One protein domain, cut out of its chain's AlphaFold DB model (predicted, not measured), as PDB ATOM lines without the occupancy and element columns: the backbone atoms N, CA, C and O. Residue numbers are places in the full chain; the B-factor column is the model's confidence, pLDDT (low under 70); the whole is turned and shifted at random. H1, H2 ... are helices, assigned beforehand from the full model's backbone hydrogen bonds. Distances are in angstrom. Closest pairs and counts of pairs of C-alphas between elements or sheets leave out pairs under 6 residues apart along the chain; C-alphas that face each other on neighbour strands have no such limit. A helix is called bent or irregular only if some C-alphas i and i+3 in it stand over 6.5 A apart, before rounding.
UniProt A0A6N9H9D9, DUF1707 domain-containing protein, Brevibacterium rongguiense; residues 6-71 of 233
ATOM      1  N   GLU A   6     -27.996  24.597  18.103       79.50
ATOM      2  CA  GLU A   6     -28.042  25.802  18.939       79.50
ATOM      3  C   GLU A   6     -28.409  25.509  20.397       79.50
ATOM      4  O   GLU A   6     -27.932  26.210  21.291       79.50
ATOM      5  N   THR A   7     -29.204  24.471  20.666       82.44
ATOM      6  CA  THR A   7     -29.567  24.076  22.035       82.44
ATOM      7  C   THR A   7     -28.329  23.672  22.833       82.44
ATOM      8  O   THR A   7     -28.166  24.102  23.975       82.44
ATOM      9  N   TRP A   8     -27.391  22.948  22.212       84.19
ATOM     10  CA  TRP A   8     -26.116  22.590  22.842       84.19
ATOM     11  C   TRP A   8     -25.214  23.805  23.081       84.19
ATOM     12  O   TRP A   8     -24.475  23.828  24.062       84.19
ATOM     13  N   LEU A   9     -25.296  24.836  22.232       82.06
ATOM     14  CA  LEU A   9     -24.520  26.076  22.374       82.06
ATOM     15  C   LEU A   9     -25.057  27.014  23.464       82.06
ATOM     16  O   LEU A   9     -24.335  27.901  23.916       82.06
ATOM     17  N   ARG A  10     -26.323  26.852  23.868       87.00
ATOM     18  CA  ARG A  10     -26.939  27.634  24.953       87.00
ATOM     19  C   ARG A  10     -26.562  27.130  26.341       87.00
ATOM     20  O   ARG A  10     -26.699  27.889  27.300       87.00
ATOM     21  N   LEU A  11     -26.098  25.887  26.447       89.00
ATOM     22  CA  LEU A  11     -25.535  25.369  27.687       89.00
ATOM     23  C   LEU A  11     -24.261  26.136  28.048       89.00
ATOM     24  O   LEU A  11     -23.530  26.638  27.194       89.00
ATOM     25  N   SER A  12     -23.988  26.217  29.344       88.56
ATOM     26  CA  SER A  12     -22.808  26.891  29.879       88.56
ATOM     27  C   SER A  12     -21.498  26.249  29.415       88.56
ATOM     28  O   SER A  12     -20.465  26.923  29.354       88.56
ATOM     29  N   ASP A  13     -21.542  24.958  29.078       92.00
ATOM     30  CA  ASP A  13     -20.425  24.191  28.559       92.00
ATOM     31  C   ASP A  13     -20.895  22.987  27.724       92.00
ATOM     32  O   ASP A  13     -22.056  22.587  27.791       92.00
ATOM     33  N   SER A  14     -19.981  22.379  26.965       87.94
ATOM     34  CA  SER A  14     -20.279  21.198  26.155       87.94
ATOM     35  C   SER A  14     -20.434  19.952  27.042       87.94
ATOM     36  O   SER A  14     -19.457  19.537  27.684       87.94
ATOM     37  N   PRO A  15     -21.612  19.298  27.055       88.94
ATOM     38  CA  PRO A  15     -21.832  18.083  27.839       88.94
ATOM     39  C   PRO A  15     -21.028  16.888  27.306       88.94
ATOM     40  O   PRO A  15     -20.719  15.972  28.064       88.94
ATOM     41  N   PHE A  16     -20.626  16.920  26.029       88.00
ATOM     42  CA  PHE A  16     -19.793  15.893  25.400       88.00
ATOM     43  C   PHE A  16     -18.317  16.004  25.810       88.00
ATOM     44  O   PHE A  16     -17.641  14.993  25.984       88.00
ATOM     45  N   GLU A  17     -17.805  17.228  25.973       88.75
ATOM     46  CA  GLU A  17     -16.397  17.459  26.324       88.75
ATOM     47  C   GLU A  17     -16.158  17.454  27.836       88.75
ATOM     48  O   GLU A  17     -15.090  17.050  28.305       88.75
ATOM     49  N   ARG A  18     -17.134  17.935  28.617       91.25
ATOM     50  CA  ARG A  18     -17.015  18.101  30.071       91.25
ATOM     51  C   ARG A  18     -18.219  17.521  30.822       91.25
ATOM     52  O   ARG A  18     -18.840  18.237  31.608       91.25
ATOM     53  N   PRO A  19     -18.508  16.213  30.682       93.25
ATOM     54  CA  PRO A  19     -19.687  15.595  31.294       93.25
ATOM     55  C   PRO A  19     -19.684  15.680  32.827       93.25
ATOM     56  O   PRO A  19     -20.736  15.817  33.435       93.25
ATOM     57  N   ALA A  20     -18.506  15.657  33.460       94.12
ATOM     58  CA  ALA A  20     -18.369  15.738  34.916       94.12
ATOM     59  C   ALA A  20     -18.555  17.156  35.493       94.12
ATOM     60  O   ALA A  20     -18.506  17.334  36.712       94.12
ATOM     61  N   LEU A  21     -18.716  18.185  34.650       94.38
ATOM     62  CA  LEU A  21     -18.952  19.546  35.125       94.38
ATOM     63  C   LEU A  21     -20.347  19.637  35.751       94.38
ATOM     64  O   LEU A  21     -21.309  19.078  35.227       94.38
ATOM     65  N   ARG A  22     -20.460  20.349  36.876       95.06
ATOM     66  CA  ARG A  22     -21.746  20.561  37.543       95.06
ATOM     67  C   ARG A  22     -22.669  21.388  36.648       95.06
ATOM     68  O   ARG A  22     -22.272  22.470  36.223       95.06
ATOM     69  N   ALA A  23     -23.891  20.907  36.437       93.94
ATOM     70  CA  ALA A  23     -24.918  21.653  35.722       93.94
ATOM     71  C   ALA A  23     -25.379  22.857  36.557       93.94
ATOM     72  O   ALA A  23     -25.645  22.743  37.759       93.94
ATOM     73  N   SER A  24     -25.449  24.017  35.916       90.50
ATOM     74  CA  SER A  24     -26.021  25.239  36.468       90.50
ATOM     75  C   SER A  24     -27.550  25.201  36.410       90.50
ATOM     76  O   SER A  24     -28.143  24.464  35.625       90.50
ATOM     77  N   ASP A  25     -28.203  26.058  37.192       90.69
ATOM     78  CA  ASP A  25     -29.651  26.283  37.094       90.69
ATOM     79  C   ASP A  25     -30.055  26.774  35.690       90.69
ATOM     80  O   ASP A  25     -31.068  26.356  35.137       90.69
ATOM     81  N   GLY A  26     -29.189  27.575  35.056       91.38
ATOM     82  CA  GLY A  26     -29.372  28.000  33.667       91.38
ATOM     83  C   GLY A  26     -29.333  26.840  32.668       91.38
ATOM     84  O   GLY A  26     -30.109  26.844  31.720       91.38
ATOM     85  N   ASP A  27     -28.495  25.827  32.907       92.50
ATOM     86  CA  ASP A  27     -28.431  24.639  32.047       92.50
ATOM     87  C   ASP A  27     -29.728  23.837  32.154       92.50
ATOM     88  O   ASP A  27     -30.296  23.445  31.139       92.50
ATOM     89  N   ARG A  28     -30.256  23.671  33.375       92.81
ATOM     90  CA  ARG A  28     -31.563  23.034  33.601       92.81
ATOM     91  C   ARG A  28     -32.692  23.807  32.917       92.81
ATOM     92  O   ARG A  28     -33.550  23.192  32.296       92.81
ATOM     93  N   GLY A  29     -32.656  25.141  32.954       93.25
ATOM     94  CA  GLY A  29     -33.582  26.006  32.214       93.25
ATOM     95  C   GLY A  29     -33.590  25.739  30.704       93.25
ATOM     96  O   GLY A  29     -34.657  25.581  30.120       93.25
ATOM     97  N   VAL A  30     -32.411  25.607  30.086       92.31
ATOM     98  CA  VAL A  30     -32.291  25.270  28.654       92.31
ATOM     99  C   VAL A  30     -32.911  23.903  28.349       92.31
ATOM    100  O   VAL A  30     -33.579  23.754  27.329       92.31
ATOM    101  N   VAL A  31     -32.731  22.918  29.237       94.12
ATOM    102  CA  VAL A  31     -33.355  21.592  29.093       94.12
ATOM    103  C   VAL A  31     -34.877  21.682  29.191       94.12
ATOM    104  O   VAL A  31     -35.567  21.096  28.361       94.12
ATOM    105  N   PHE A  32     -35.405  22.440  30.154       94.88
ATOM    106  CA  PHE A  32     -36.847  22.649  30.303       94.88
ATOM    107  C   PHE A  32     -37.477  23.274  29.055       94.88
ATOM    108  O   PHE A  32     -38.495  22.780  28.571       94.88
ATOM    109  N   ASP A  33     -36.851  24.315  28.504       92.19
ATOM    110  CA  ASP A  33     -37.329  24.974  27.286       92.19
ATOM    111  C   ASP A  33     -37.306  24.015  26.084       92.19
ATOM    112  O   ASP A  33     -38.283  23.920  25.340       92.19
ATOM    113  N   ALA A  34     -36.217  23.255  25.925       90.25
ATOM    114  CA  ALA A  34     -36.049  22.288  24.843       90.25
ATOM    115  C   ALA A  34     -37.082  21.145  24.899       90.25
ATOM    116  O   ALA A  34     -37.664  20.783  23.876       90.25
ATOM    117  N   LEU A  35     -37.353  20.598  26.089       93.06
ATOM    118  CA  LEU A  35     -38.382  19.570  26.284       93.06
ATOM    119  C   LEU A  35     -39.789  20.110  25.992       93.06
ATOM    120  O   LEU A  35     -40.587  19.420  25.355       93.06
ATOM    121  N   GLY A  36     -40.077  21.351  26.395       88.94
ATOM    122  CA  GLY A  36     -41.346  22.010  26.089       88.94
ATOM    123  C   GLY A  36     -41.554  22.221  24.587       88.94
ATOM    124  O   GLY A  36     -42.653  22.000  24.076       88.94
ATOM    125  N   GLU A  37     -40.499  22.594  23.860       86.19
ATOM    126  CA  GLU A  37     -40.531  22.718  22.400       86.19
ATOM    127  C   GLU A  37     -40.730  21.356  21.716       86.19
ATOM    128  O   GLU A  37     -41.558  21.243  20.811       86.19
ATOM    129  N   ALA A  38     -40.053  20.303  22.186       86.62
ATOM    130  CA  ALA A  38     -40.236  18.948  21.666       86.62
ATOM    131  C   ALA A  38     -41.668  18.425  21.877       86.62
ATOM    132  O   ALA A  38     -42.250  17.845  20.957       86.62
ATOM    133  N   TYR A  39     -42.260  18.673  23.049       88.38
ATOM    134  CA  TYR A  39     -43.654  18.327  23.334       88.38
ATOM    135  C   TYR A  39     -44.629  19.117  22.449       88.38
ATOM    136  O   TYR A  39     -45.518  18.536  21.828       88.38
ATOM    137  N   ALA A  40     -44.434  20.433  22.309       86.19
ATOM    138  CA  ALA A  40     -45.265  21.270  21.441       86.19
ATOM    139  C   ALA A  40     -45.165  20.872  19.957       86.19
ATOM    140  O   ALA A  40     -46.139  20.992  19.213       86.19
ATOM    141  N   ALA A  41     -44.001  20.375  19.531       82.81
ATOM    142  CA  ALA A  41     -43.777  19.827  18.198       82.81
ATOM    143  C   ALA A  41     -44.340  18.402  18.011       82.81
ATOM    144  O   ALA A  41     -44.303  17.890  16.891       82.81
ATOM    145  N   GLY A  42     -44.848  17.766  19.074       85.12
ATOM    146  CA  GLY A  42     -45.375  16.400  19.053       85.12
ATOM    147  C   GLY A  42     -44.306  15.317  18.880       85.12
ATOM    148  O   GLY A  42     -44.620  14.238  18.386       85.12
ATOM    149  N   LEU A  43     -43.045  15.608  19.228       87.75
ATOM    150  CA  LEU A  43     -41.936  14.647  19.150       87.75
ATOM    151  C   LEU A  43     -41.922  13.664  20.325       87.75
ATOM    152  O   LEU A  43     -41.443  12.546  20.168       87.75
ATOM    153  N   ILE A  44     -42.440  14.097  21.474       89.94
ATOM    154  CA  ILE A  44     -42.606  13.306  22.696       89.94
ATOM    155  C   ILE A  44     -44.050  13.444  23.176       89.94
ATOM    156  O   ILE A  44     -44.677  14.489  22.964       89.94
ATOM    157  N   ASP A  45     -44.587  12.404  23.808       90.88
ATOM    158  CA  ASP A  45     -45.938  12.436  24.373       90.88
ATOM    159  C   ASP A  45     -45.982  13.120  25.757       90.88
ATOM    160  O   ASP A  45     -44.972  13.603  26.278       90.88
ATOM    161  N   SER A  46     -47.176  13.226  26.349       88.62
ATOM    162  CA  SER A  46     -47.369  13.903  27.638       88.62
ATOM    163  C   SER A  46     -46.705  13.187  28.810       88.62
ATOM    164  O   SER A  46     -46.209  13.851  29.724       88.62
ATOM    165  N   ASP A  47     -46.712  11.855  28.798       89.75
ATOM    166  CA  ASP A  47     -46.189  11.042  29.892       89.75
ATOM    167  C   ASP A  47     -44.662  11.053  29.855       89.75
ATOM    168  O   ASP A  47     -44.007  11.196  30.890       89.75
ATOM    169  N   GLU A  48     -44.088  10.969  28.657       91.56
ATOM    170  CA  GLU A  48     -42.660  11.112  28.413       91.56
ATOM    171  C   GLU A  48     -42.166  12.520  28.762       91.56
ATOM    172  O   GLU A  48     -41.147  12.671  29.440       91.56
ATOM    173  N   HIS A  49     -42.903  13.561  28.366       93.38
ATOM    174  CA  HIS A  49     -42.578  14.936  28.732       93.38
ATOM    175  C   HIS A  49     -42.544  15.122  30.257       93.38
ATOM    176  O   HIS A  49     -41.565  15.655  30.779       93.38
ATOM    177  N   ALA A  50     -43.547  14.630  30.994       89.69
ATOM    178  CA  ALA A  50     -43.574  14.717  32.457       89.69
ATOM    179  C   ALA A  50     -42.378  14.000  33.113       89.69
ATOM    180  O   ALA A  50     -41.724  14.573  33.986       89.69
ATOM    181  N   GLN A  51     -42.047  12.791  32.646       93.12
ATOM    182  CA  GLN A  51     -40.899  12.021  33.140       93.12
ATOM    183  C   GLN A  51     -39.569  12.744  32.892       93.12
ATOM    184  O   GLN A  51     -38.729  12.847  33.790       93.12
ATOM    185  N   ARG A  52     -39.368  13.281  31.681       96.31
ATOM    186  CA  ARG A  52     -38.134  14.000  31.334       96.31
ATOM    187  C   ARG A  52     -38.012  15.331  32.084       96.31
ATOM    188  O   ARG A  52     -36.895  15.705  32.436       96.31
ATOM    189  N   LEU A  53     -39.121  16.016  32.379       94.75
ATOM    190  CA  LEU A  53     -39.126  17.227  33.212       94.75
ATOM    191  C   LEU A  53     -38.687  16.938  34.654       94.75
ATOM    192  O   LEU A  53     -37.865  17.675  35.200       94.75
ATOM    193  N   GLU A  54     -39.211  15.877  35.269       92.69
ATOM    194  CA  GLU A  54     -38.802  15.471  36.619       92.69
ATOM    195  C   GLU A  54     -37.301  15.150  36.652       92.69
ATOM    196  O   GLU A  54     -36.557  15.726  37.448       92.69
ATOM    197  N   ALA A  55     -36.829  14.339  35.701       93.75
ATOM    198  CA  ALA A  55     -35.415  14.002  35.578       93.75
ATOM    199  C   ALA A  55     -34.523  15.239  35.344       93.75
ATOM    200  O   ALA A  55     -33.462  15.357  35.962       93.75
ATOM    201  N   ALA A  56     -34.956  16.195  34.511       94.88
ATOM    202  CA  ALA A  56     -34.245  17.456  34.275       94.88
ATOM    203  C   ALA A  56     -34.087  18.290  35.561       94.88
ATOM    204  O   ALA A  56     -33.051  18.931  35.771       94.88
ATOM    205  N   GLY A  57     -35.082  18.239  36.453       90.62
ATOM    206  CA  GLY A  57     -35.040  18.862  37.774       90.62
ATOM    207  C   GLY A  57     -33.963  18.288  38.700       90.62
ATOM    208  O   GLY A  57     -33.475  19.000  39.578       90.62
ATOM    209  N   ASP A  58     -33.516  17.056  38.469       93.56
ATOM    210  CA  ASP A  58     -32.546  16.366  39.323       93.56
ATOM    211  C   ASP A  58     -31.122  16.300  38.748       93.56
ATOM    212  O   ASP A  58     -30.187  15.940  39.468       93.56
ATOM    213  N   VAL A  59     -30.915  16.744  37.504       95.50
ATOM    214  CA  VAL A  59     -29.621  16.772  36.790       95.50
ATOM    215  C   VAL A  59     -28.524  17.473  37.593       95.50
ATOM    216  O   VAL A  59     -28.591  18.678  37.842       95.50
ATOM    217  N   LYS A  60     -27.459  16.765  37.978       94.44
ATOM    218  CA  LYS A  60     -26.353  17.358  38.760       94.44
ATOM    219  C   LYS A  60     -25.151  17.693  37.899       94.44
ATOM    220  O   LYS A  60     -24.410  18.620  38.234       94.44
ATOM    221  N   THR A  61     -24.957  16.963  36.812       96.88
ATOM    222  CA  THR A  61     -23.817  17.110  35.915       96.88
ATOM    223  C   THR A  61     -24.279  17.354  34.485       96.88
ATOM    224  O   THR A  61     -25.388  16.983  34.113       96.88
ATOM    225  N   LEU A  62     -23.437  17.989  33.669       93.88
ATOM    226  CA  LEU A  62     -23.754  18.217  32.257       93.88
ATOM    227  C   LEU A  62     -23.919  16.902  31.485       93.88
ATOM    228  O   LEU A  62     -24.715  16.840  30.554       93.88
ATOM    229  N   GLY A  63     -23.223  15.839  31.893       93.88
ATOM    230  CA  GLY A  63     -23.397  14.510  31.311       93.88
ATOM    231  C   GLY A  63     -24.806  13.943  31.515       93.88
ATOM    232  O   GLY A  63     -25.308  13.258  30.630       93.88
ATOM    233  N   ASP A  64     -25.473  14.287  32.622       95.31
ATOM    234  CA  ASP A  64     -26.835  13.817  32.922       95.31
ATOM    235  C   ASP A  64     -27.894  14.448  31.993       95.31
ATOM    236  O   ASP A  64     -29.004  13.937  31.891       95.31
ATOM    237  N   ILE A  65     -27.559  15.538  31.287       94.75
ATOM    238  CA  ILE A  65     -28.447  16.199  30.312       94.75
ATOM    239  C   ILE A  65     -28.554  15.392  29.013       94.75
ATOM    240  O   ILE A  65     -29.602  15.382  28.369       94.75
ATOM    241  N   LEU A  66     -27.478  14.705  28.620       92.31
ATOM    242  CA  LEU A  66     -27.402  13.954  27.365       92.31
ATOM    243  C   LEU A  66     -28.564  12.974  27.164       92.31
ATOM    244  O   LEU A  66     -29.241  13.106  26.145       92.31
ATOM    245  N   PRO A  67     -28.863  12.044  28.093       92.88
ATOM    246  CA  PRO A  67     -29.959  11.096  27.905       92.88
ATOM    247  C   PRO A  67     -31.337  11.756  27.772       92.88
ATOM    248  O   PRO A  67     -32.254  11.107  27.288       92.88
ATOM    249  N   LEU A  68     -31.489  13.023  28.179       93.25
ATOM    250  CA  LEU A  68     -32.758  13.747  28.109       93.25
ATOM    251  C   LEU A  68     -32.996  14.428  26.757       93.25
ATOM    252  O   LEU A  68     -34.152  14.668  26.414       93.25
ATOM    253  N   LEU A  69     -31.933  14.771  26.019       92.19
ATOM    254  CA  LEU A  69     -32.023  15.606  24.813       92.19
ATOM    255  C   LEU A  69     -31.345  15.018  23.570       92.19
ATOM    256  O   LEU A  69     -31.643  15.464  22.467       92.19
ATOM    257  N   GLN A  70     -30.424  14.059  23.699       89.19
ATOM    258  CA  GLN A  70     -29.601  13.576  22.574       89.19
ATOM    259  C   GLN A  70     -30.395  12.934  21.430       89.19
ATOM    260  O   GLN A  70     -29.932  12.918  20.296       89.19
ATOM    261  N   ASP A  71     -31.563  12.379  21.731       89.44
ATOM    262  CA  ASP A  71     -32.483  11.790  20.762       89.44
ATOM    263  C   ASP A  71     -33.395  12.844  20.114       89.44
ATOM    264  O   ASP A  71     -33.866  12.652  18.995       89.44
TER     265      ASP A  71
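AT A GLANCE: This is residues 6 to 71 of the 233 residues of the protein "DUF1707 domain-containing protein" of Brevibacterium rongguiense (UniProt A0A6N9H9D9). Two longer helices, H2 and H3, form a hairpin, and short H4 packs along both near the hairpin's open end, all nearly aligned. Short H1 packs on H2 alone, and the unnamed residues 11 to 24 link H1 to H2. The printed part has 66 residues with four named helices, H1 to H4, and no named strand: all helix, compact, radius of gyration of the C-alphas 11.1 A, spans 30 by 23 by 18 A.

IN THESE COORDINATES: H1, residues 6 to 10, begins at C-alpha (-28.042, 25.802, 18.939). H2, residues 25 to 40, is 22.7 A long; H3, residues 46 to 58, 19.0 A. H4, residues 62 to 69, is only just irregular, with C-alphas 64 and 67 6.51 A apart, and it ends at Leu 69, whose C-alpha 69 is at (-32.023, 15.606, 24.813).

HOW THE PARTS SIT: H2, the hub, touches H3, opposite ways at a shallow tilt of 5 degrees; their closest C-alphas, of Arg 28 and Ala 56, are 6.2 A apart. H2 touches H4, closest at the C-alphas of Val 31 and Ile 65, 7.4 A. H1 is apart from H3 and H4. Every O i to N i+4 pair is within hydrogen-bond range in H1, H2 and H3; in H4 1 of 4 is, beside 4 of 5 O i to N i+3 pairs.

THE WHOLE: The printed part has no cut; the link H1 to H2 is long. No printed residue is under pLDDT 70.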